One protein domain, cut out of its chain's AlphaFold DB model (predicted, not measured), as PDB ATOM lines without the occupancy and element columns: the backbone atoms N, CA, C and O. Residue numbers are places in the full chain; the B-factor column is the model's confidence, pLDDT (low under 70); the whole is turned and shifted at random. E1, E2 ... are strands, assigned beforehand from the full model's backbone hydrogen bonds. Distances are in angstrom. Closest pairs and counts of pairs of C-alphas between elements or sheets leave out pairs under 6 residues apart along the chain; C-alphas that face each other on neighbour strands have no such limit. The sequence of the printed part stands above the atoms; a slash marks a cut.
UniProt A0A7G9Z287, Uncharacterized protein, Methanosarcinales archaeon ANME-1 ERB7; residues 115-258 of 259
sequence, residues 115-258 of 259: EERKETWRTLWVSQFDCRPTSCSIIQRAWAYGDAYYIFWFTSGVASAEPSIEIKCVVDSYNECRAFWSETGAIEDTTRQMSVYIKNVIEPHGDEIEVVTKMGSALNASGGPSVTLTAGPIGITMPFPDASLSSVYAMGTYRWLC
ATOM      1  N   GLU A 115     -40.840  35.791  -5.082       56.47
ATOM      2  CA  GLU A 115     -41.182  34.417  -4.751       56.47
ATOM      3  C   GLU A 115     -40.629  33.505  -5.843       56.47
ATOM      4  O   GLU A 115     -41.089  33.518  -6.985       56.47
ATOM      5  N   GLU A 116     -39.636  32.695  -5.490       56.09
ATOM      6  CA  GLU A 116     -39.200  31.602  -6.349       56.09
ATOM      7  C   GLU A 116     -39.847  30.307  -5.864       56.09
ATOM      8  O   GLU A 116     -39.750  29.942  -4.691       56.09
ATOM      9  N   ARG A 117     -40.497  29.593  -6.787       55.72
ATOM     10  CA  ARG A 117     -40.999  28.238  -6.559       55.72
ATOM     11  C   ARG A 117     -40.210  27.263  -7.413       55.72
ATOM     12  O   ARG A 117     -40.576  26.999  -8.556       55.72
ATOM     13  N   LYS A 118     -39.155  26.692  -6.841       56.72
ATOM     14  CA  LYS A 118     -38.607  25.420  -7.325       56.72
ATOM     15  C   LYS A 118     -39.289  24.288  -6.571       56.72
ATOM     16  O   LYS A 118     -39.834  24.483  -5.485       56.72
ATOM     17  N   GLU A 119     -39.349  23.103  -7.168       59.84
ATOM     18  CA  GLU A 119     -40.222  22.064  -6.624       59.84
ATOM     19  C   GLU A 119     -39.836  21.629  -5.201       59.84
ATOM     20  O   GLU A 119     -40.716  21.392  -4.390       59.84
ATOM     21  N   THR A 120     -38.563  21.689  -4.821       66.00
ATOM     22  CA  THR A 120     -38.086  21.300  -3.478       66.00
ATOM     23  C   THR A 120     -37.806  22.481  -2.538       66.00
ATOM     24  O   THR A 120     -37.187  22.327  -1.484       66.00
ATOM     25  N   TRP A 121     -38.100  23.710  -2.976       68.69
ATOM     26  CA  TRP A 121     -37.545  24.897  -2.330       68.69
ATOM     27  C   TRP A 121     -38.305  26.172  -2.697       68.69
ATOM     28  O   TRP A 121     -38.596  26.446  -3.864       68.69
ATOM     29  N   ARG A 122     -38.638  26.949  -1.667       74.69
ATOM     30  CA  ARG A 122     -39.334  28.227  -1.777       74.69
ATOM     31  C   ARG A 122     -38.608  29.283  -0.972       74.69
ATOM     32  O   ARG A 122     -38.225  29.045   0.173       74.69
ATOM     33  N   THR A 123     -38.498  30.467  -1.545       75.12
ATOM     34  CA  THR A 123     -38.018  31.649  -0.835       75.12
ATOM     35  C   THR A 123     -38.971  32.796  -1.043       75.12
ATOM     36  O   THR A 123     -39.496  32.963  -2.144       75.12
ATOM     37  N   LEU A 124     -39.136  33.599  -0.005       79.12
ATOM     38  CA  LEU A 124     -39.898  34.828  -0.031       79.12
ATOM     39  C   LEU A 124     -39.051  35.945   0.571       79.12
ATOM     40  O   LEU A 124     -38.454  35.766   1.631       79.12
ATOM     41  N   TRP A 125     -39.047  37.099  -0.083       78.88
ATOM     42  CA  TRP A 125     -38.447  38.311   0.453       78.88
ATOM     43  C   TRP A 125     -39.421  39.481   0.387       78.88
ATOM     44  O   TRP A 125     -40.170  39.632  -0.583       78.88
ATOM     45  N   VAL A 126     -39.385  40.305   1.433       77.50
ATOM     46  CA  VAL A 126     -40.176  41.524   1.576       77.50
ATOM     47  C   VAL A 126     -39.320  42.592   2.235       77.50
ATOM     48  O   VAL A 126     -38.600  42.312   3.190       77.50
ATOM     49  N   SER A 127     -39.447  43.826   1.763       73.75
ATOM     50  CA  SER A 127     -38.919  44.998   2.458       73.75
ATOM     51  C   SER A 127     -40.038  45.968   2.786       73.75
ATOM     52  O   SER A 127     -40.961  46.157   1.997       73.75
ATOM     53  N   GLN A 128     -39.938  46.567   3.963       76.31
ATOM     54  CA  GLN A 128     -40.855  47.556   4.504       76.31
ATOM     55  C   GLN A 128     -40.074  48.815   4.857       76.31
ATOM     56  O   GLN A 128     -38.899  48.735   5.215       76.31
ATOM     57  N   PHE A 129     -40.737  49.962   4.780       74.44
ATOM     58  CA  PHE A 129     -40.145  51.262   5.061       74.44
ATOM     59  C   PHE A 129     -41.019  51.992   6.084       74.44
ATOM     60  O   PHE A 129     -42.218  52.139   5.860       74.44
ATOM     61  N   ASP A 130     -40.428  52.443   7.190       73.38
ATOM     62  CA  ASP A 130     -41.034  53.415   8.112       73.38
ATOM     63  C   ASP A 130     -40.219  54.707   8.033       73.38
ATOM     64  O   ASP A 130     -39.045  54.743   8.407       73.38
ATOM     65  N   CYS A 131     -40.835  55.759   7.498       69.00
ATOM     66  CA  CYS A 131     -40.185  57.034   7.247       69.00
ATOM     67  C   CYS A 131     -40.726  58.115   8.175       69.00
ATOM     68  O   CYS A 131     -41.917  58.416   8.189       69.00
ATOM     69  N   ARG A 132     -39.817  58.773   8.885       68.56
ATOM     70  CA  ARG A 132     -40.059  59.948   9.723       68.56
ATOM     71  C   ARG A 132     -39.282  61.138   9.150       68.56
ATOM     72  O   ARG A 132     -38.341  60.931   8.388       68.56
ATOM     73  N   PRO A 133     -39.613  62.383   9.538       64.31
ATOM     74  CA  PRO A 133     -38.994  63.582   8.963       64.31
ATOM     75  C   PRO A 133     -37.458  63.619   9.019       64.31
ATOM     76  O   PRO A 133     -36.838  64.193   8.135       64.31
ATOM     77  N   THR A 134     -36.844  63.013  10.039       66.00
ATOM     78  CA  THR A 134     -35.383  63.014  10.258       66.00
ATOM     79  C   THR A 134     -34.758  61.615  10.272       66.00
ATOM     80  O   THR A 134     -33.542  61.473  10.425       66.00
ATOM     81  N   SER A 135     -35.571  60.564  10.136       71.00
ATOM     82  CA  SER A 135     -35.118  59.175  10.225       71.00
ATOM     83  C   SER A 135     -35.967  58.270   9.346       71.00
ATOM     84  O   SER A 135     -37.188  58.313   9.435       71.00
ATOM     85  N   CYS A 136     -35.344  57.395   8.572       75.12
ATOM     86  CA  CYS A 136     -36.012  56.394   7.755       75.12
ATOM     87  C   CYS A 136     -35.484  55.013   8.151       75.12
ATOM     88  O   CYS A 136     -34.283  54.807   8.264       75.12
ATOM     89  N   SER A 137     -36.378  54.069   8.412       78.25
ATOM     90  CA  SER A 137     -36.028  52.696   8.759       78.25
ATOM     91  C   SER A 137     -36.537  51.740   7.695       78.25
ATOM     92  O   SER A 137     -37.605  51.928   7.114       78.25
ATOM     93  N   ILE A 138     -35.732  50.725   7.417       80.50
ATOM     94  CA  ILE A 138     -36.036  49.639   6.501       80.50
ATOM     95  C   ILE A 138     -36.133  48.391   7.360       80.50
ATOM     96  O   ILE A 138     -35.212  48.082   8.114       80.50
ATOM     97  N   ILE A 139     -37.228  47.657   7.246       82.44
ATOM     98  CA  ILE A 139     -37.375  46.340   7.860       82.44
ATOM     99  C   ILE A 139     -37.406  45.336   6.722       82.44
ATOM    100  O   ILE A 139     -38.265  45.403   5.845       82.44
ATOM    101  N   GLN A 140     -36.449  44.420   6.707       82.75
ATOM    102  CA  GLN A 140     -36.333  43.411   5.667       82.75
ATOM    103  C   GLN A 140     -36.699  42.069   6.262       82.75
ATOM    104  O   GLN A 140     -36.263  41.730   7.352       82.75
ATOM    105  N   ARG A 141     -37.507  41.301   5.545       84.00
ATOM    106  CA  ARG A 141     -37.956  39.978   5.960       84.00
ATOM    107  C   ARG A 141     -37.640  39.004   4.849       84.00
ATOM    108  O   ARG A 141     -38.149  39.137   3.737       84.00
ATOM    109  N   ALA A 142     -36.808  38.023   5.155       84.31
ATOM    110  CA  ALA A 142     -36.562  36.882   4.297       84.31
ATOM    111  C   ALA A 142     -37.074  35.629   4.978       84.31
ATOM    112  O   ALA A 142     -36.881  35.405   6.172       84.31
ATOM    113  N   TRP A 143     -37.704  34.787   4.182       85.94
ATOM    114  CA  TRP A 143     -38.217  33.508   4.607       85.94
ATOM    115  C   TRP A 143     -37.811  32.462   3.583       85.94
ATOM    116  O   TRP A 143     -37.900  32.684   2.373       85.94
ATOM    117  N   ALA A 144     -37.365  31.312   4.064       84.19
ATOM    118  CA  ALA A 144     -36.978  30.213   3.211       84.19
ATOM    119  C   ALA A 144     -37.533  28.900   3.760       84.19
ATOM    120  O   ALA A 144     -37.437  28.608   4.952       84.19
ATOM    121  N   TYR A 145     -38.096  28.096   2.869       83.94
ATOM    122  CA  TYR A 145     -38.543  26.740   3.146       83.94
ATOM    123  C   TYR A 145     -37.915  25.796   2.144       83.94
ATOM    124  O   TYR A 145     -37.939  26.046   0.937       83.94
ATOM    125  N   GLY A 146     -37.419  24.676   2.637       79.69
ATOM    126  CA  GLY A 146     -36.916  23.610   1.794       79.69
ATOM    127  C   GLY A 146     -37.317  22.259   2.343       79.69
ATOM    128  O   GLY A 146     -37.427  22.066   3.559       79.69
ATOM    129  N   ASP A 147     -37.528  21.319   1.435       79.75
ATOM    130  CA  ASP A 147     -37.764  19.923   1.745       79.75
ATOM    131  C   ASP A 147     -36.819  19.006   0.965       79.75
ATOM    132  O   ASP A 147     -36.349  19.291  -0.135       79.75
ATOM    133  N   ALA A 148     -36.490  17.880   1.590       77.19
ATOM    134  CA  ALA A 148     -35.693  16.834   0.979       77.19
ATOM    135  C   ALA A 148     -36.374  15.485   1.190       77.19
ATOM    136  O   ALA A 148     -36.613  15.057   2.321       77.19
ATOM    137  N   TYR A 149     -36.674  14.823   0.076       75.44
ATOM    138  CA  TYR A 149     -37.229  13.478   0.026       75.44
ATOM    139  C   TYR A 149     -36.121  12.426  -0.147       75.44
ATOM    140  O   TYR A 149     -35.249  12.555  -1.013       75.44
ATOM    141  N   TYR A 150     -36.193  11.372   0.667       73.94
ATOM    142  CA  TYR A 150     -35.246  10.256   0.744       73.94
ATOM    143  C   TYR A 150     -35.954   8.897   0.624       73.94
ATOM    144  O   TYR A 150     -35.588   7.940   1.301       73.94
ATOM    145  N   ILE A 151     -36.981   8.797  -0.225       71.62
ATOM    146  CA  ILE A 151     -37.755   7.566  -0.478       71.62
ATOM    147  C   ILE A 151     -38.610   7.135   0.727       71.62
ATOM    148  O   ILE A 151     -39.828   7.247   0.685       71.62
ATOM    149  N   PHE A 152     -37.999   6.687   1.824       72.62
ATOM    150  CA  PHE A 152     -38.710   6.201   3.021       72.62
ATOM    151  C   PHE A 152     -38.864   7.250   4.122       72.62
ATOM    152  O   PHE A 152     -39.506   7.005   5.144       72.62
ATOM    153  N   TRP A 153     -38.253   8.413   3.927       74.19
ATOM    154  CA  TRP A 153     -38.278   9.531   4.852       74.19
ATOM    155  C   TRP A 153     -38.242  10.841   4.071       74.19
ATOM    156  O   TRP A 153     -37.728  10.896   2.953       74.19
ATOM    157  N   PHE A 154     -38.753  11.913   4.663       78.62
ATOM    158  CA  PHE A 154     -38.516  13.265   4.179       78.62
ATOM    159  C   PHE A 154     -38.211  14.185   5.356       78.62
ATOM    160  O   PHE A 154     -38.672  13.977   6.478       78.62
ATOM    161  N   THR A 155     -37.437  15.228   5.095       79.44
ATOM    162  CA  THR A 155     -37.171  16.287   6.064       79.44
ATOM    163  C   THR A 155     -37.554  17.629   5.467       79.44
ATOM    164  O   THR A 155     -37.564  17.793   4.250       79.44
ATOM    165  N   SER A 156     -37.905  18.579   6.321       83.69
ATOM    166  CA  SER A 156     -38.251  19.933   5.908       83.69
ATOM    167  C   SER A 156     -37.719  20.918   6.933       83.69
ATOM    168  O   SER A 156     -37.790  20.631   8.132       83.69
ATOM    169  N   GLY A 157     -37.254  22.070   6.473       82.69
ATOM    170  CA  GLY A 157     -36.828  23.180   7.317       82.69
ATOM    171  C   GLY A 157     -37.509  24.468   6.900       82.69
ATOM    172  O   GLY A 157     -37.865  24.649   5.735       82.69
ATOM    173  N   VAL A 158     -37.683  25.353   7.872       86.44
ATOM    174  CA  VAL A 158     -38.164  26.718   7.674       86.44
ATOM    175  C   VAL A 158     -37.176  27.613   8.402       86.44
ATOM    176  O   VAL A 158     -36.968  27.397   9.589       86.44
ATOM    177  N   ALA A 159     -36.583  28.577   7.714       85.88
ATOM    178  CA  ALA A 159     -35.699  29.575   8.307       85.88
ATOM    179  C   ALA A 159     -36.216  30.976   7.972       85.88
ATOM    180  O   ALA A 159     -36.795  31.189   6.898       85.88
ATOM    181  N   SER A 160     -36.013  31.929   8.876       87.19
ATOM    182  CA  SER A 160     -36.433  33.316   8.668       87.19
ATOM    183  C   SER A 160     -35.423  34.302   9.233       87.19
ATOM    184  O   SER A 160     -35.042  34.190  10.391       87.19
ATOM    185  N   ALA A 161     -35.055  35.301   8.436       85.00
ATOM    186  CA  ALA A 161     -34.199  36.409   8.844       85.00
ATOM    187  C   ALA A 161     -34.989  37.720   8.769       85.00
ATOM    188  O   ALA A 161     -35.705  37.967   7.793       85.00
ATOM    189  N   GLU A 162     -34.852  38.555   9.797       86.56
ATOM    190  CA  GLU A 162     -35.525  39.853   9.899       86.56
ATOM    191  C   GLU A 162     -34.547  40.931  10.393       86.56
ATOM    192  O   GLU A 162     -34.591  41.329  11.561       86.56
ATOM    193  N   PRO A 163     -33.597  41.376   9.550       87.56
ATOM    194  CA  PRO A 163     -32.790  42.534   9.868       87.56
ATOM    195  C   PRO A 163     -33.558  43.832   9.600       87.56
ATOM    196  O   PRO A 163     -34.356  43.948   8.665       87.56
ATOM    197  N   SER A 164     -33.256  44.844  10.402       85.31
ATOM    198  CA  SER A 164     -33.709  46.213  10.211       85.31
ATOM    199  C   SER A 164     -32.517  47.155  10.125       85.31
ATOM    200  O   SER A 164     -31.548  47.027  10.872       85.31
ATOM    201  N   ILE A 165     -32.601  48.110   9.207       87.38
ATOM    202  CA  ILE A 165     -31.620  49.172   9.022       87.38
ATOM    203  C   ILE A 165     -32.313  50.480   9.367       87.38
ATOM    204  O   ILE A 165     -33.274  50.866   8.707       87.38
ATOM    205  N   GLU A 166     -31.832  51.172  10.388       86.44
ATOM    206  CA  GLU A 166     -32.268  52.531  10.694       86.44
ATOM    207  C   GLU A 166     -31.266  53.517  10.091       86.44
ATOM    208  O   GLU A 166     -30.071  53.406  10.347       86.44
ATOM    209  N   ILE A 167     -31.748  54.472   9.298       84.00
ATOM    210  CA  ILE A 167     -30.978  55.552   8.677       84.00
ATOM    211  C   ILE A 167     -31.458  56.878   9.276       84.00
ATOM    212  O   ILE A 167     -32.647  57.194   9.260       84.00
ATOM    213  N   LYS A 168     -30.538  57.673   9.814       82.12
ATOM    214  CA  LYS A 168     -30.782  58.988  10.421       82.12
ATOM    215  C   LYS A 168     -29.945  60.037   9.709       82.12
ATOM    216  O   LYS A 168     -28.752  59.828   9.519       82.12
ATOM    217  N   CYS A 169     -30.538  61.177   9.376       77.94
ATOM    218  CA  CYS A 169     -29.779  62.324   8.887       77.94
ATOM    219  C   CYS A 169     -29.419  63.215  10.081       77.94
ATOM    220  O   CYS A 169     -30.297  63.655  10.825       77.94
ATOM    221  N   VAL A 170     -28.124  63.438  10.297       81.19
ATOM    222  CA  VAL A 170     -27.593  64.241  11.404       81.19
ATOM    223  C   VAL A 170     -26.675  65.326  10.862       81.19
ATOM    224  O   VAL A 170     -25.848  65.073   9.992       81.19
ATOM    225  N   VAL A 171     -26.816  66.542  11.384       79.38
ATOM    226  CA  VAL A 171     -25.904  67.647  11.077       79.38
ATOM    227  C   VAL A 171     -24.664  67.493  11.951       79.38
ATOM    228  O   VAL A 171     -24.777  67.349  13.171       79.38
ATOM    229  N   ASP A 172     -23.489  67.475  11.330       78.50
ATOM    230  CA  ASP A 172     -22.218  67.374  12.039       78.50
ATOM    231  C   ASP A 172     -21.774  68.724  12.642       78.50
ATOM    232  O   ASP A 172     -22.422  69.761  12.497       78.50
ATOM    233  N   SER A 173     -20.638  68.728  13.344       78.44
ATOM    234  CA  SER A 173     -20.062  69.942  13.941       78.44
ATOM    235  C   SER A 173     -19.606  70.997  12.920       78.44
ATOM    236  O   SER A 173     -19.280  72.114  13.318       78.44
ATOM    237  N   TYR A 174     -19.550  70.647  11.632       79.81
ATOM    238  CA  TYR A 174     -19.154  71.513  10.520       79.81
ATOM    239  C   TYR A 174     -20.356  72.006   9.705       79.81
ATOM    240  O   TYR A 174     -20.170  72.654   8.677       79.81
ATOM    241  N   ASN A 175     -21.581  71.774  10.196       77.50
ATOM    242  CA  ASN A 175     -22.828  72.156   9.539       77.50
ATOM    243  C   ASN A 175     -23.099  71.381   8.231       77.50
ATOM    244  O   ASN A 175     -23.876  71.840   7.393       77.50
ATOM    245  N   GLU A 176     -22.480  70.207   8.059       77.00
ATOM    246  CA  GLU A 176     -22.738  69.285   6.950       77.00
ATOM    247  C   GLU A 176     -23.757  68.219   7.382       77.00
ATOM    248  O   GLU A 176     -23.615  67.592   8.436       77.00
ATOM    249  N   CYS A 177     -24.792  67.987   6.572       72.50
ATOM    250  CA  CYS A 177     -25.757  66.915   6.813       72.50
ATOM    251  C   CYS A 177     -25.142  65.568   6.402       72.50
ATOM    252  O   CYS A 177     -24.708  65.407   5.263       72.50
ATOM    253  N   ARG A 178     -25.083  64.597   7.319       74.69
ATOM    254  CA  ARG A 178     -24.527  63.258   7.075       74.69
ATOM    255  C   ARG A 178     -25.522  62.167   7.441       74.69
ATOM    256  O   ARG A 178     -26.237  62.266   8.438       74.69
ATOM    257  N   ALA A 179     -25.521  61.093   6.657       77.94
ATOM    258  CA  ALA A 179     -26.274  59.889   6.972       77.94
ATOM    259  C   ALA A 179     -25.537  59.060   8.038       77.94
ATOM    260  O   ALA A 179     -24.385  58.666   7.862       77.94
ATOM    261  N   PHE A 180     -26.223  58.768   9.135       83.25
ATOM    262  CA  PHE A 180     -25.851  57.752  10.108       83.25
ATOM    263  C   PHE A 180     -26.751  56.534   9.910       83.25
ATOM    264  O   PHE A 180     -27.951  56.690   9.695       83.25
ATOM    265  N   TRP A 181     -26.208  55.325  10.011       86.81
ATOM    266  CA  TRP A 181     -27.002  54.103   9.920       86.81
ATOM    267  C   TRP A 181     -26.661  53.121  11.036       86.81
ATOM    268  O   TRP A 181     -25.534  53.073  11.531       86.81
ATOM    269  N   SER A 182     -27.643  52.311  11.416       87.00
ATOM    270  CA  SER A 182     -27.463  51.194  12.338       87.00
ATOM    271  C   SER A 182     -28.246  49.982  11.862       87.00
ATOM    272  O   SER A 182     -29.438  50.085  11.574       87.00
ATOM    273  N   GLU A 183     -27.581  48.831  11.819       86.62
ATOM    274  CA  GLU A 183     -28.204  47.544  11.524       86.62
ATOM    275  C   GLU A 183     -28.546  46.819  12.829       86.62
ATOM    276  O   GLU A 183     -27.740  46.761  13.760       86.62
ATOM    277  N   THR A 184     -29.751  46.268  12.906       85.31
ATOM    278  CA  THR A 184     -30.248  45.487  14.045       85.31
ATOM    279  C   THR A 184     -31.011  44.261  13.546       85.31
ATOM    280  O   THR A 184     -31.394  44.192  12.382       85.31
ATOM    281  N   GLY A 185     -31.246  43.280  14.419       79.75
ATOM    282  CA  GLY A 185     -31.982  42.060  14.072       79.75
ATOM    283  C   GLY A 185     -31.108  40.935  13.508       79.75
ATOM    284  O   GLY A 185     -29.885  41.050  13.404       79.75
ATOM    285  N   ALA A 186     -31.743  39.805  13.202       79.94
ATOM    286  CA  ALA A 186     -31.054  38.611  12.724       79.94
ATOM    287  C   ALA A 186     -30.822  38.697  11.209       79.94
ATOM    288  O   ALA A 186     -31.772  38.643  10.429       79.94
ATOM    289  N   ILE A 187     -29.554  38.808  10.805       86.50
ATOM    290  CA  ILE A 187     -29.132  38.804   9.394       86.50
ATOM    291  C   ILE A 187     -29.063  37.395   8.799       86.50
ATOM    292  O   ILE A 187     -29.092  37.238   7.582       86.50
ATOM    293  N   GLU A 188     -28.974  36.373   9.643       90.00
ATOM    294  CA  GLU A 188     -28.915  34.971   9.253       90.00
ATOM    295  C   GLU A 188     -29.697  34.140  10.264       90.00
ATOM    296  O   GLU A 188     -29.623  34.371  11.472       90.00
ATOM    297  N   ASP A 189     -30.430  33.164   9.750       86.19
ATOM    298  CA  ASP A 189     -31.037  32.109  10.541       86.19
ATOM    299  C   ASP A 189     -30.753  30.771   9.865       86.19
ATOM    300  O   ASP A 189     -30.904  30.615   8.647       86.19
ATOM    301  N   THR A 190     -30.315  29.805  10.666       84.19
ATOM    302  CA  THR A 190     -30.000  28.456  10.210       84.19
ATOM    303  C   THR A 190     -30.722  27.451  11.085       84.19
ATOM    304  O   THR A 190     -30.432  27.268  12.266       84.19
ATOM    305  N   THR A 191     -31.631  26.723  10.454       81.31
ATOM    306  CA  THR A 191     -32.215  25.500  10.994       81.31
ATOM    307  C   THR A 191     -31.438  24.279  10.512       81.31
ATOM    308  O   THR A 191     -30.576  24.367   9.641       81.31
ATOM    309  N   ARG A 192     -31.761  23.096  11.051       73.25
ATOM    310  CA  ARG A 192     -31.084  21.838  10.685       73.25
ATOM    311  C   ARG A 192     -31.099  21.533   9.184       73.25
ATOM    312  O   ARG A 192     -30.228  20.805   8.728       73.25
ATOM    313  N   GLN A 193     -32.103  22.009   8.451       82.19
ATOM    314  CA  GLN A 193     -32.282  21.708   7.031       82.19
ATOM    315  C   GLN A 193     -32.195  22.950   6.150       82.19
ATOM    316  O   GLN A 193     -31.882  22.810   4.977       82.19
ATOM    317  N   MET A 194     -32.492  24.138   6.672       86.06
ATOM    318  CA  MET A 194     -32.616  25.348   5.867       86.06
ATOM    319  C   MET A 194     -31.840  26.490   6.504       86.06
ATOM    320  O   MET A 194     -31.982  26.714   7.704       86.06
ATOM    321  N   SER A 195     -31.093  27.238   5.705       88.56
ATOM    322  CA  SER A 195     -30.549  28.534   6.085       88.56
ATOM    323  C   SER A 195     -31.090  29.633   5.182       88.56
ATOM    324  O   SER A 195     -31.384  29.419   3.999       88.56
ATOM    325  N   VAL A 196     -31.229  30.821   5.750       89.50
ATOM    326  CA  VAL A 196     -31.532  32.052   5.029       89.50
ATOM    327  C   VAL A 196     -30.656  33.154   5.591       89.50
ATOM    328  O   VAL A 196     -30.450  33.234   6.799       89.50
ATOM    329  N   TYR A 197     -30.140  34.004   4.719       91.75
ATOM    330  CA  TYR A 197     -29.414  35.188   5.133       91.75
ATOM    331  C   TYR A 197     -29.803  36.380   4.275       91.75
ATOM    332  O   TYR A 197     -30.120  36.252   3.089       91.75
ATOM    333  N   ILE A 198     -29.737  37.554   4.880       89.38
ATOM    334  CA  ILE A 198     -29.855  38.845   4.225       89.38
ATOM    335  C   ILE A 198     -28.545  39.583   4.465       89.38
ATOM    336  O   ILE A 198     -28.087  39.730   5.594       89.38
ATOM    337  N   LYS A 199     -27.940  40.053   3.381       90.50
ATOM    338  CA  LYS A 199     -26.747  40.886   3.413       90.50
ATOM    339  C   LYS A 199     -27.072  42.247   2.827       90.50
ATOM    340  O   LYS A 199     -27.469  42.337   1.664       90.50
ATOM    341  N   ASN A 200     -26.820  43.281   3.615       87.88
ATOM    342  CA  ASN A 200     -26.879  44.665   3.182       87.88
ATOM    343  C   ASN A 200     -25.466  45.177   2.923       87.88
ATOM    344  O   ASN A 200     -24.527  44.873   3.657       87.88
ATOM    345  N   VAL A 201     -25.300  45.887   1.815       88.69
ATOM    346  CA  VAL A 201     -24.075  46.610   1.479       88.69
ATOM    347  C   VAL A 201     -24.457  48.075   1.430       88.69
ATOM    348  O   VAL A 201     -25.299  48.452   0.621       88.69
ATOM    349  N   ILE A 202     -23.893  48.860   2.344       87.75
ATOM    350  CA  ILE A 202     -24.231  50.268   2.537       87.75
ATOM    351  C   ILE A 202     -23.058  51.116   2.044       87.75
ATOM    352  O   ILE A 202     -21.946  50.996   2.559       87.75
ATOM    353  N   GLU A 203     -23.307  51.954   1.043       87.06
ATOM    354  CA  GLU A 203     -22.313  52.787   0.371       87.06
ATOM    355  C   GLU A 203     -22.703  54.271   0.504       87.06
ATOM    356  O   GLU A 203     -23.699  54.708  -0.079       87.06
ATOM    357  N   PRO A 204     -21.967  55.069   1.303       82.94
ATOM    358  CA  PRO A 204     -22.202  56.504   1.404       82.94
ATOM    359  C   PRO A 204     -21.578  57.262   0.219       82.94
ATOM    360  O   PRO A 204     -20.422  57.043  -0.150       82.94
ATOM    361  N   HIS A 205     -22.326  58.218  -0.329       82.12
ATOM    362  CA  HIS A 205     -21.962  59.086  -1.447       82.12
ATOM    363  C   HIS A 205     -22.287  60.553  -1.118       82.12
ATOM    364  O   HIS A 205     -23.250  61.119  -1.623       82.12
ATOM    365  N   GLY A 206     -21.473  61.186  -0.269       77.19
ATOM    366  CA  GLY A 206     -21.711  62.570   0.156       77.19
ATOM    367  C   GLY A 206     -22.953  62.680   1.044       77.19
ATOM    368  O   GLY A 206     -22.948  62.163   2.160       77.19
ATOM    369  N   ASP A 207     -23.991  63.346   0.543       73.88
ATOM    370  CA  ASP A 207     -25.317  63.476   1.160       73.88
ATOM    371  C   ASP A 207     -26.267  62.312   0.809       73.88
ATOM    372  O   ASP A 207     -27.357  62.208   1.375       73.88
ATOM    373  N   GLU A 208     -25.862  61.413  -0.094       76.00
ATOM    374  CA  GLU A 208     -26.615  60.219  -0.479       76.00
ATOM    375  C   GLU A 208     -26.080  58.953   0.214       76.00
ATOM    376  O   GLU A 208     -24.888  58.814   0.487       76.00
ATOM    377  N   ILE A 209     -26.961  57.993   0.486       81.69
ATOM    378  CA  ILE A 209     -26.613  56.654   0.971       81.69
ATOM    379  C   ILE A 209     -27.315  55.606   0.112       81.69
ATOM    380  O   ILE A 209     -28.537  55.637  -0.052       81.69
ATOM    381  N   GLU A 210     -26.537  54.682  -0.446       83.75
ATOM    382  CA  GLU A 210     -27.015  53.545  -1.224       83.75
ATOM    383  C   GLU A 210     -26.990  52.274  -0.368       83.75
ATOM    384  O   GLU A 210     -25.997  51.966   0.283       83.75
ATOM    385  N   VAL A 211     -28.086  51.517  -0.363       84.38
ATOM    386  CA  VAL A 211     -28.204  50.225   0.315       84.38
ATOM    387  C   VAL A 211     -28.544  49.165  -0.719       84.38
ATOM    388  O   VAL A 211     -29.649  49.141  -1.264       84.38
ATOM    389  N   VAL A 212     -27.604  48.261  -0.977       86.00
ATOM    390  CA  VAL A 212     -27.792  47.098  -1.846       86.00
ATOM    391  C   VAL A 212     -28.093  45.878  -0.988       86.00
ATOM    392  O   VAL A 212     -27.260  45.433  -0.197       86.00
ATOM    393  N   THR A 213     -29.267  45.289  -1.182       83.25
ATOM    394  CA  THR A 213     -29.732  44.130  -0.416       83.25
ATOM    395  C   THR A 213     -29.659  42.863  -1.250       83.25
ATOM    396  O   THR A 213     -30.232  42.755  -2.340       83.25
ATOM    397  N   LYS A 214     -28.975  41.861  -0.704       86.69
ATOM    398  CA  LYS A 214     -28.902  40.504  -1.242       86.69
ATOM    399  C   LYS A 214     -29.507  39.543  -0.235       86.69
ATOM    400  O   LYS A 214     -29.241  39.653   0.954       86.69
ATOM    401  N   MET A 215     -30.263  38.570  -0.715       86.12
ATOM    402  CA  MET A 215     -30.704  37.443   0.099       86.12
ATOM    403  C   MET A 215     -30.067  36.183  -0.463       86.12
ATOM    404  O   MET A 215     -30.022  35.999  -1.679       86.12
ATOM    405  N   GLY A 216     -29.596  35.305   0.404       85.94
ATOM    406  CA  GLY A 216     -29.310  33.937   0.012       85.94
ATOM    407  C   GLY A 216     -30.067  32.962   0.881       85.94
ATOM    408  O   GLY A 216     -30.551  33.286   1.965       85.94
ATOM    409  N   SER A 217     -30.204  31.750   0.371       85.81
ATOM    410  CA  SER A 217     -30.769  30.659   1.145       85.81
ATOM    411  C   SER A 217     -30.163  29.344   0.695       85.81
ATOM    412  O   SER A 217     -29.773  29.204  -0.470       85.81
ATOM    413  N   ALA A 218     -30.083  28.387   1.608       84.44
ATOM    414  CA  ALA A 218     -29.590  27.061   1.296       84.44
ATOM    415  C   ALA A 218     -30.404  25.979   2.001       84.44
ATOM    416  O   ALA A 218     -30.685  26.061   3.192       84.44
ATOM    417  N   LEU A 219     -30.746  24.936   1.252       82.31
ATOM    418  CA  LEU A 219     -31.166  23.647   1.772       82.31
ATOM    419  C   LEU A 219     -29.894  22.848   2.069       82.31
ATOM    420  O   LEU A 219     -29.169  22.489   1.146       82.31
ATOM    421  N   ASN A 220     -29.645  22.571   3.344       79.50
ATOM    422  CA  ASN A 220     -28.518  21.790   3.854       79.50
ATOM    423  C   ASN A 220     -29.041  20.538   4.565       79.50
ATOM    424  O   ASN A 220     -28.777  20.308   5.746       79.50
ATOM    425  N   ALA A 221     -29.848  19.738   3.869       74.00
ATOM    426  CA  ALA A 221     -30.406  18.536   4.462       74.00
ATOM    427  C   ALA A 221     -29.354  17.413   4.444       74.00
ATOM    428  O   ALA A 221     -29.060  16.817   3.402       74.00
ATOM    429  N   SER A 222     -28.781  17.163   5.626       65.94
ATOM    430  CA  SER A 222     -27.865  16.046   5.888       65.94
ATOM    431  C   SER A 222     -28.497  14.703   5.513       65.94
ATOM    432  O   SER A 222     -29.716  14.527   5.587       65.94
ATOM    433  N   GLY A 223     -27.661  13.770   5.063       62.16
ATOM    434  CA  GLY A 223     -28.039  12.437   4.618       62.16
ATOM    435  C   GLY A 223     -28.932  11.750   5.641       62.16
ATOM    436  O   GLY A 223     -28.665  11.766   6.843       62.16
ATOM    437  N   GLY A 224     -30.042  11.191   5.159       61.59
ATOM    438  CA  GLY A 224     -31.006  10.497   6.005       61.59
ATOM    439  C   GLY A 224     -30.394   9.296   6.748       61.59
ATOM    440  O   GLY A 224     -29.312   8.824   6.386       61.59
ATOM    441  N   PRO A 225     -31.092   8.765   7.769       60.34
ATOM    442  CA  PRO A 225     -30.641   7.578   8.494       60.34
ATOM    443  C   PRO A 225     -30.419   6.417   7.521       60.34
ATOM    444  O   PRO A 225     -31.279   6.133   6.687       60.34
ATOM    445  N   SER A 226     -29.268   5.750   7.609       63.88
ATOM    446  CA  SER A 226     -28.964   4.620   6.738       63.88
ATOM    447  C   SER A 226     -29.934   3.465   6.994       63.88
ATOM    448  O   SER A 226     -30.224   3.105   8.136       63.88
ATOM    449  N   VAL A 227     -30.446   2.865   5.918       57.91
ATOM    450  CA  VAL A 227     -31.251   1.642   6.024       57.91
ATOM    451  C   VAL A 227     -30.303   0.464   5.910       57.91
ATOM    452  O   VAL A 227     -29.584   0.329   4.921       57.91
ATOM    453  N   THR A 228     -30.299  -0.385   6.935       58.34
ATOM    454  CA  THR A 228     -29.550  -1.643   6.915       58.34
ATOM    455  C   THR A 228     -30.526  -2.786   6.682       58.34
ATOM    456  O   THR A 228     -31.403  -3.041   7.504       58.34
ATOM    457  N   LEU A 229     -30.381  -3.462   5.545       49.66
ATOM    458  CA  LEU A 229     -31.058  -4.724   5.268       49.66
ATOM    459  C   LEU A 229     -30.114  -5.859   5.648       49.66
ATOM    460  O   LEU A 229     -29.001  -5.935   5.133       49.66
ATOM    461  N   THR A 230     -30.569  -6.738   6.535       46.38
ATOM    462  CA  THR A 230     -29.783  -7.888   6.997       46.38
ATOM    463  C   THR A 230     -30.518  -9.164   6.614       46.38
ATOM    464  O   THR A 230     -31.652  -9.370   7.043       46.38
ATOM    465  N   ALA A 231     -29.888 -10.011   5.802       40.72
ATOM    466  CA  ALA A 231     -30.400 -11.330   5.440       40.72
ATOM    467  C   ALA A 231     -29.301 -12.374   5.689       40.72
ATOM    468  O   ALA A 231     -28.373 -12.534   4.895       40.72
ATOM    469  N   GLY A 232     -29.385 -13.074   6.825       57.06
ATOM    470  CA  GLY A 232     -28.332 -13.997   7.258       57.06
ATOM    471  C   GLY A 232     -27.001 -13.263   7.513       57.06
ATOM    472  O   GLY A 232     -27.021 -12.231   8.181       57.06
ATOM    473  N   PRO A 233     -25.849 -13.750   7.008       52.75
ATOM    474  CA  PRO A 233     -24.547 -13.106   7.218       52.75
ATOM    475  C   PRO A 233     -24.300 -11.880   6.320       52.75
ATOM    476  O   PRO A 233     -23.264 -11.233   6.456       52.75
ATOM    477  N   ILE A 234     -25.205 -11.564   5.385       41.56
ATOM    478  CA  ILE A 234     -25.041 -10.459   4.433       41.56
ATOM    479  C   ILE A 234     -25.868  -9.262   4.911       41.56
ATOM    480  O   ILE A 234     -27.097  -9.331   4.995       41.56
ATOM    481  N   GLY A 235     -25.179  -8.161   5.216       44.50
ATOM    482  CA  GLY A 235     -25.774  -6.859   5.507       44.50
ATOM    483  C   GLY A 235     -25.512  -5.878   4.366       44.50
ATOM    484  O   GLY A 235     -24.364  -5.688   3.971       44.50
ATOM    485  N   ILE A 236     -26.563  -5.252   3.838       48.12
ATOM    486  CA  ILE A 236     -26.460  -4.133   2.897       48.12
ATOM    487  C   ILE A 236     -26.886  -2.874   3.643       48.12
ATOM    488  O   ILE A 236     -28.043  -2.746   4.042       48.12
ATOM    489  N   THR A 237     -25.960  -1.935   3.809       59.53
ATOM    490  CA  THR A 237     -26.261  -0.599   4.329       59.53
ATOM    491  C   THR A 237     -26.371   0.369   3.162       59.53
ATOM    492  O   THR A 237     -25.415   0.566   2.415       59.53
ATOM    493  N   MET A 238     -27.541   0.979   3.008       55.22
ATOM    494  CA  MET A 238     -27.795   2.018   2.015       55.22
ATOM    495  C   MET A 238     -27.796   3.383   2.715       55.22
ATOM    496  O   MET A 238     -28.749   3.684   3.443       55.22
ATOM    497  N   PRO A 239     -26.740   4.205   2.554       59.88
ATOM    498  CA  PRO A 239     -26.769   5.590   3.002       59.88
ATOM    499  C   PRO A 239     -27.632   6.424   2.052       59.88
ATOM    500  O   PRO A 239     -27.572   6.258   0.831       59.88
ATOM    501  N   PHE A 240     -28.416   7.350   2.600       64.19
ATOM    502  CA  PHE A 240     -29.108   8.337   1.778       64.19
ATOM    503  C   PHE A 240     -28.177   9.523   1.514       64.19
ATOM    504  O   PHE A 240     -27.671  10.102   2.475       64.19
ATOM    505  N   PRO A 241     -27.938   9.895   0.244       62.50
ATOM    506  CA  PRO A 241     -27.015  10.973  -0.087       62.50
ATOM    507  C   PRO A 241     -27.558  12.319   0.386       62.50
ATOM    508  O   PRO A 241     -28.770  12.548   0.340       62.50
ATOM    509  N   ASP A 242     -26.655  13.220   0.767       65.31
ATOM    510  CA  ASP A 242     -26.988  14.589   1.154       65.31
ATOM    511  C   ASP A 242     -27.829  15.297   0.081       65.31
ATOM    512  O   ASP A 242     -27.752  15.035  -1.128       65.31
ATOM    513  N   ALA A 243     -28.673  16.215   0.537       65.81
ATOM    514  CA  ALA A 243     -29.481  17.063  -0.318       65.81
ATOM    515  C   ALA A 243     -29.082  18.520  -0.076       65.81
ATOM    516  O   ALA A 243     -29.637  19.181   0.799       65.81
ATOM    517  N   SER A 244     -28.116  18.999  -0.860       71.38
ATOM    518  CA  SER A 244     -27.655  20.385  -0.815       71.38
ATOM    519  C   SER A 244     -28.154  21.180  -2.019       71.38
ATOM    520  O   SER A 244     -27.989  20.752  -3.166       71.38
ATOM    521  N   LEU A 245     -28.720  22.354  -1.773       72.44
ATOM    522  CA  LEU A 245     -29.062  23.326  -2.807       72.44
ATOM    523  C   LEU A 245     -28.882  24.728  -2.229       72.44
ATOM    524  O   LEU A 245     -29.347  24.979  -1.126       72.44
ATOM    525  N   SER A 246     -28.249  25.648  -2.951       81.00
ATOM    526  CA  SER A 246     -28.060  27.025  -2.485       81.00
ATOM    527  C   SER A 246     -28.327  28.027  -3.594       81.00
ATOM    528  O   SER A 246     -28.034  27.757  -4.761       81.00
ATOM    529  N   SER A 247     -28.790  29.214  -3.224       76.62
ATOM    530  CA  SER A 247     -28.869  30.354  -4.128       76.62
ATOM    531  C   SER A 247     -28.552  31.667  -3.439       76.62
ATOM    532  O   SER A 247     -28.633  31.799  -2.216       76.62
ATOM    533  N   VAL A 248     -28.255  32.657  -4.277       82.81
ATOM    534  CA  VAL A 248     -28.092  34.048  -3.881       82.81
ATOM    535  C   VAL A 248     -28.794  34.921  -4.911       82.81
ATOM    536  O   VAL A 248     -28.602  34.748  -6.114       82.81
ATOM    537  N   TYR A 249     -29.587  35.870  -4.431       78.44
ATOM    538  CA  TYR A 249     -30.407  36.769  -5.228       78.44
ATOM    539  C   TYR A 249     -30.150  38.220  -4.821       78.44
ATOM    540  O   TYR A 249     -30.079  38.549  -3.635       78.44
ATOM    541  N   ALA A 250     -30.018  39.098  -5.814       79.31
ATOM    542  CA  ALA A 250     -30.055  40.538  -5.596       79.31
ATOM    543  C   ALA A 250     -31.521  40.967  -5.494       79.31
ATOM    544  O   ALA A 250     -32.279  40.778  -6.445       79.31
ATOM    545  N   MET A 251     -31.917  41.503  -4.341       80.00
ATOM    546  CA  MET A 251     -33.320  41.812  -4.055       80.00
ATOM    547  C   MET A 251     -33.684  43.251  -4.392       80.00
ATOM    548  O   MET A 251     -34.788  43.517  -4.873       80.00
ATOM    549  N   GLY A 252     -32.741  44.171  -4.198       72.56
ATOM    550  CA  GLY A 252     -32.932  45.567  -4.546       72.56
ATOM    551  C   GLY A 252     -31.737  46.438  -4.195       72.56
ATOM    552  O   GLY A 252     -30.844  46.038  -3.450       72.56
ATOM    553  N   THR A 253     -31.777  47.644  -4.744       78.44
ATOM    554  CA  THR A 253     -30.926  48.770  -4.379       78.44
ATOM    555  C   THR A 253     -31.848  49.898  -3.953       78.44
ATOM    556  O   THR A 253     -32.832  50.176  -4.644       78.44
ATOM    557  N   TYR A 254     -31.527  50.536  -2.838       77.88
ATOM    558  CA  TYR A 254     -32.276  51.645  -2.271       77.88
ATOM    559  C   TYR A 254     -31.360  52.834  -2.052       77.88
ATOM    560  O   TYR A 254     -30.186  52.653  -1.752       77.88
ATOM    561  N   ARG A 255     -31.891  54.044  -2.195       76.50
ATOM    562  CA  ARG A 255     -31.113  55.277  -2.082       76.50
ATOM    563  C   ARG A 255     -31.863  56.301  -1.242       76.50
ATOM    564  O   ARG A 255     -33.059  56.496  -1.472       76.50
ATOM    565  N   TRP A 256     -31.160  56.957  -0.319       75.31
ATOM    566  CA  TRP A 256     -31.667  58.078   0.482       75.31
ATOM    567  C   TRP A 256     -30.767  59.287   0.328       75.31
ATOM    568  O   TRP A 256     -29.554  59.142   0.280       75.31
ATOM    569  N   LEU A 257     -31.378  60.465   0.305       75.44
ATOM    570  CA  LEU A 257     -30.693  61.749   0.291       75.44
ATOM    571  C   LEU A 257     -30.975  62.465   1.616       75.44
ATOM    572  O   LEU A 257     -32.142  62.608   1.984       75.44
ATOM    573  N   CYS A 258     -29.930  62.904   2.309       71.88
ATOM    574  CA  CYS A 258     -30.026  63.731   3.504       71.88
ATOM    575  C   CYS A 258     -29.944  65.212   3.111       71.88
ATOM    576  O   CYS A 258     -28.868  65.705   2.793       71.88
TER     577      CYS A 258
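What this domain is: This is residues 115 to 258 of the 259 residues of an uncharacterized protein of Methanosarcinales archaeon ANME-1 ERB7 (UniProt A0A7G9Z287). What does the model look like? Two twisted sheets, E1 E2 E3 E4 E5 and E6 E7 E8 E11, face each other as a long, narrow sandwich with their strands nearly in line, and the hairpin E9 and E10 lengthens it at one end, where residues 230 to 235 stick out. What is it built of? The printed part has 144 residues with eleven named strands, E1 to E11 in order along the chain, and no named helix; it is all strand, and each sheet is antiparallel in the order just given. How large is it? It is only just extended, close to loose, with a radius of gyration of the C-alphas of 22.1 A and spans of 86 by 26 by 19 A.

Where its parts are: Where is the largest sheet? E1 is residues 115 to 118, beginning at C-alpha 115 (-41.182, 34.417, -4.751). E2 is residues 121 to 132, 37.2 A, E3 is 135 to 149, 46.9 A, E4, the longest strand by residues, is 154 to 171, 56.2 A, and E5 is 177 to 186, 29.4 A. Where are the other strands? E6 is residues 188 to 190, E7 is 194 to 205, 36.1 A, E8 is 208 to 221, 42.1 A, and E11 is 243 to 257, 44.7 A, ending at C-alpha 257 (-30.693, 61.749, 0.291). E9 is residues 227 to 231 and E10 is 234 to 238, each 13.0 A.

How they stand to each other: How is the first sheet joined? E1 to E5 form a meander, each strand the antiparallel neighbour of the one before, with N 118 and O 121 at 3.0 A, N 122 and O 145 at 2.8 A, N 136 and O 167 at 2.8 A, and N 164 and O 184 at 2.8 A. And the second? E6, E7 and E8 form another meander, with N 196 and O 189 at 2.9 A and N 195 and O 218 at 2.8 A; E8 and E11 are antiparallel, with N 209 and O 256 at 2.8 A. How do the two sheets meet? The parts that face each other are 8.0 A centre to centre, and the closest C-alphas of E4 and E7, Gly 157 and Met 194, are 5.0 A apart. E5 runs on into E6 across a break of 1 residue, at 8 degrees. Where is the hairpin E9 and E10? It is apart from E8 and E11, and N 229 and O 236 are 2.9 A apart.

The domain as a whole: How far does it reach? The two C-alphas farthest apart, those of Asn 175 and Gly 232, are 86.4 A apart. Is it continuous? The printed part has no cut, and the ten links between its named strands are tight. Where is confidence low? The mean pLDDT of the printed part is 75.8, and residues 115 to 121, 131 to 134 and 222 to 243 are under 70.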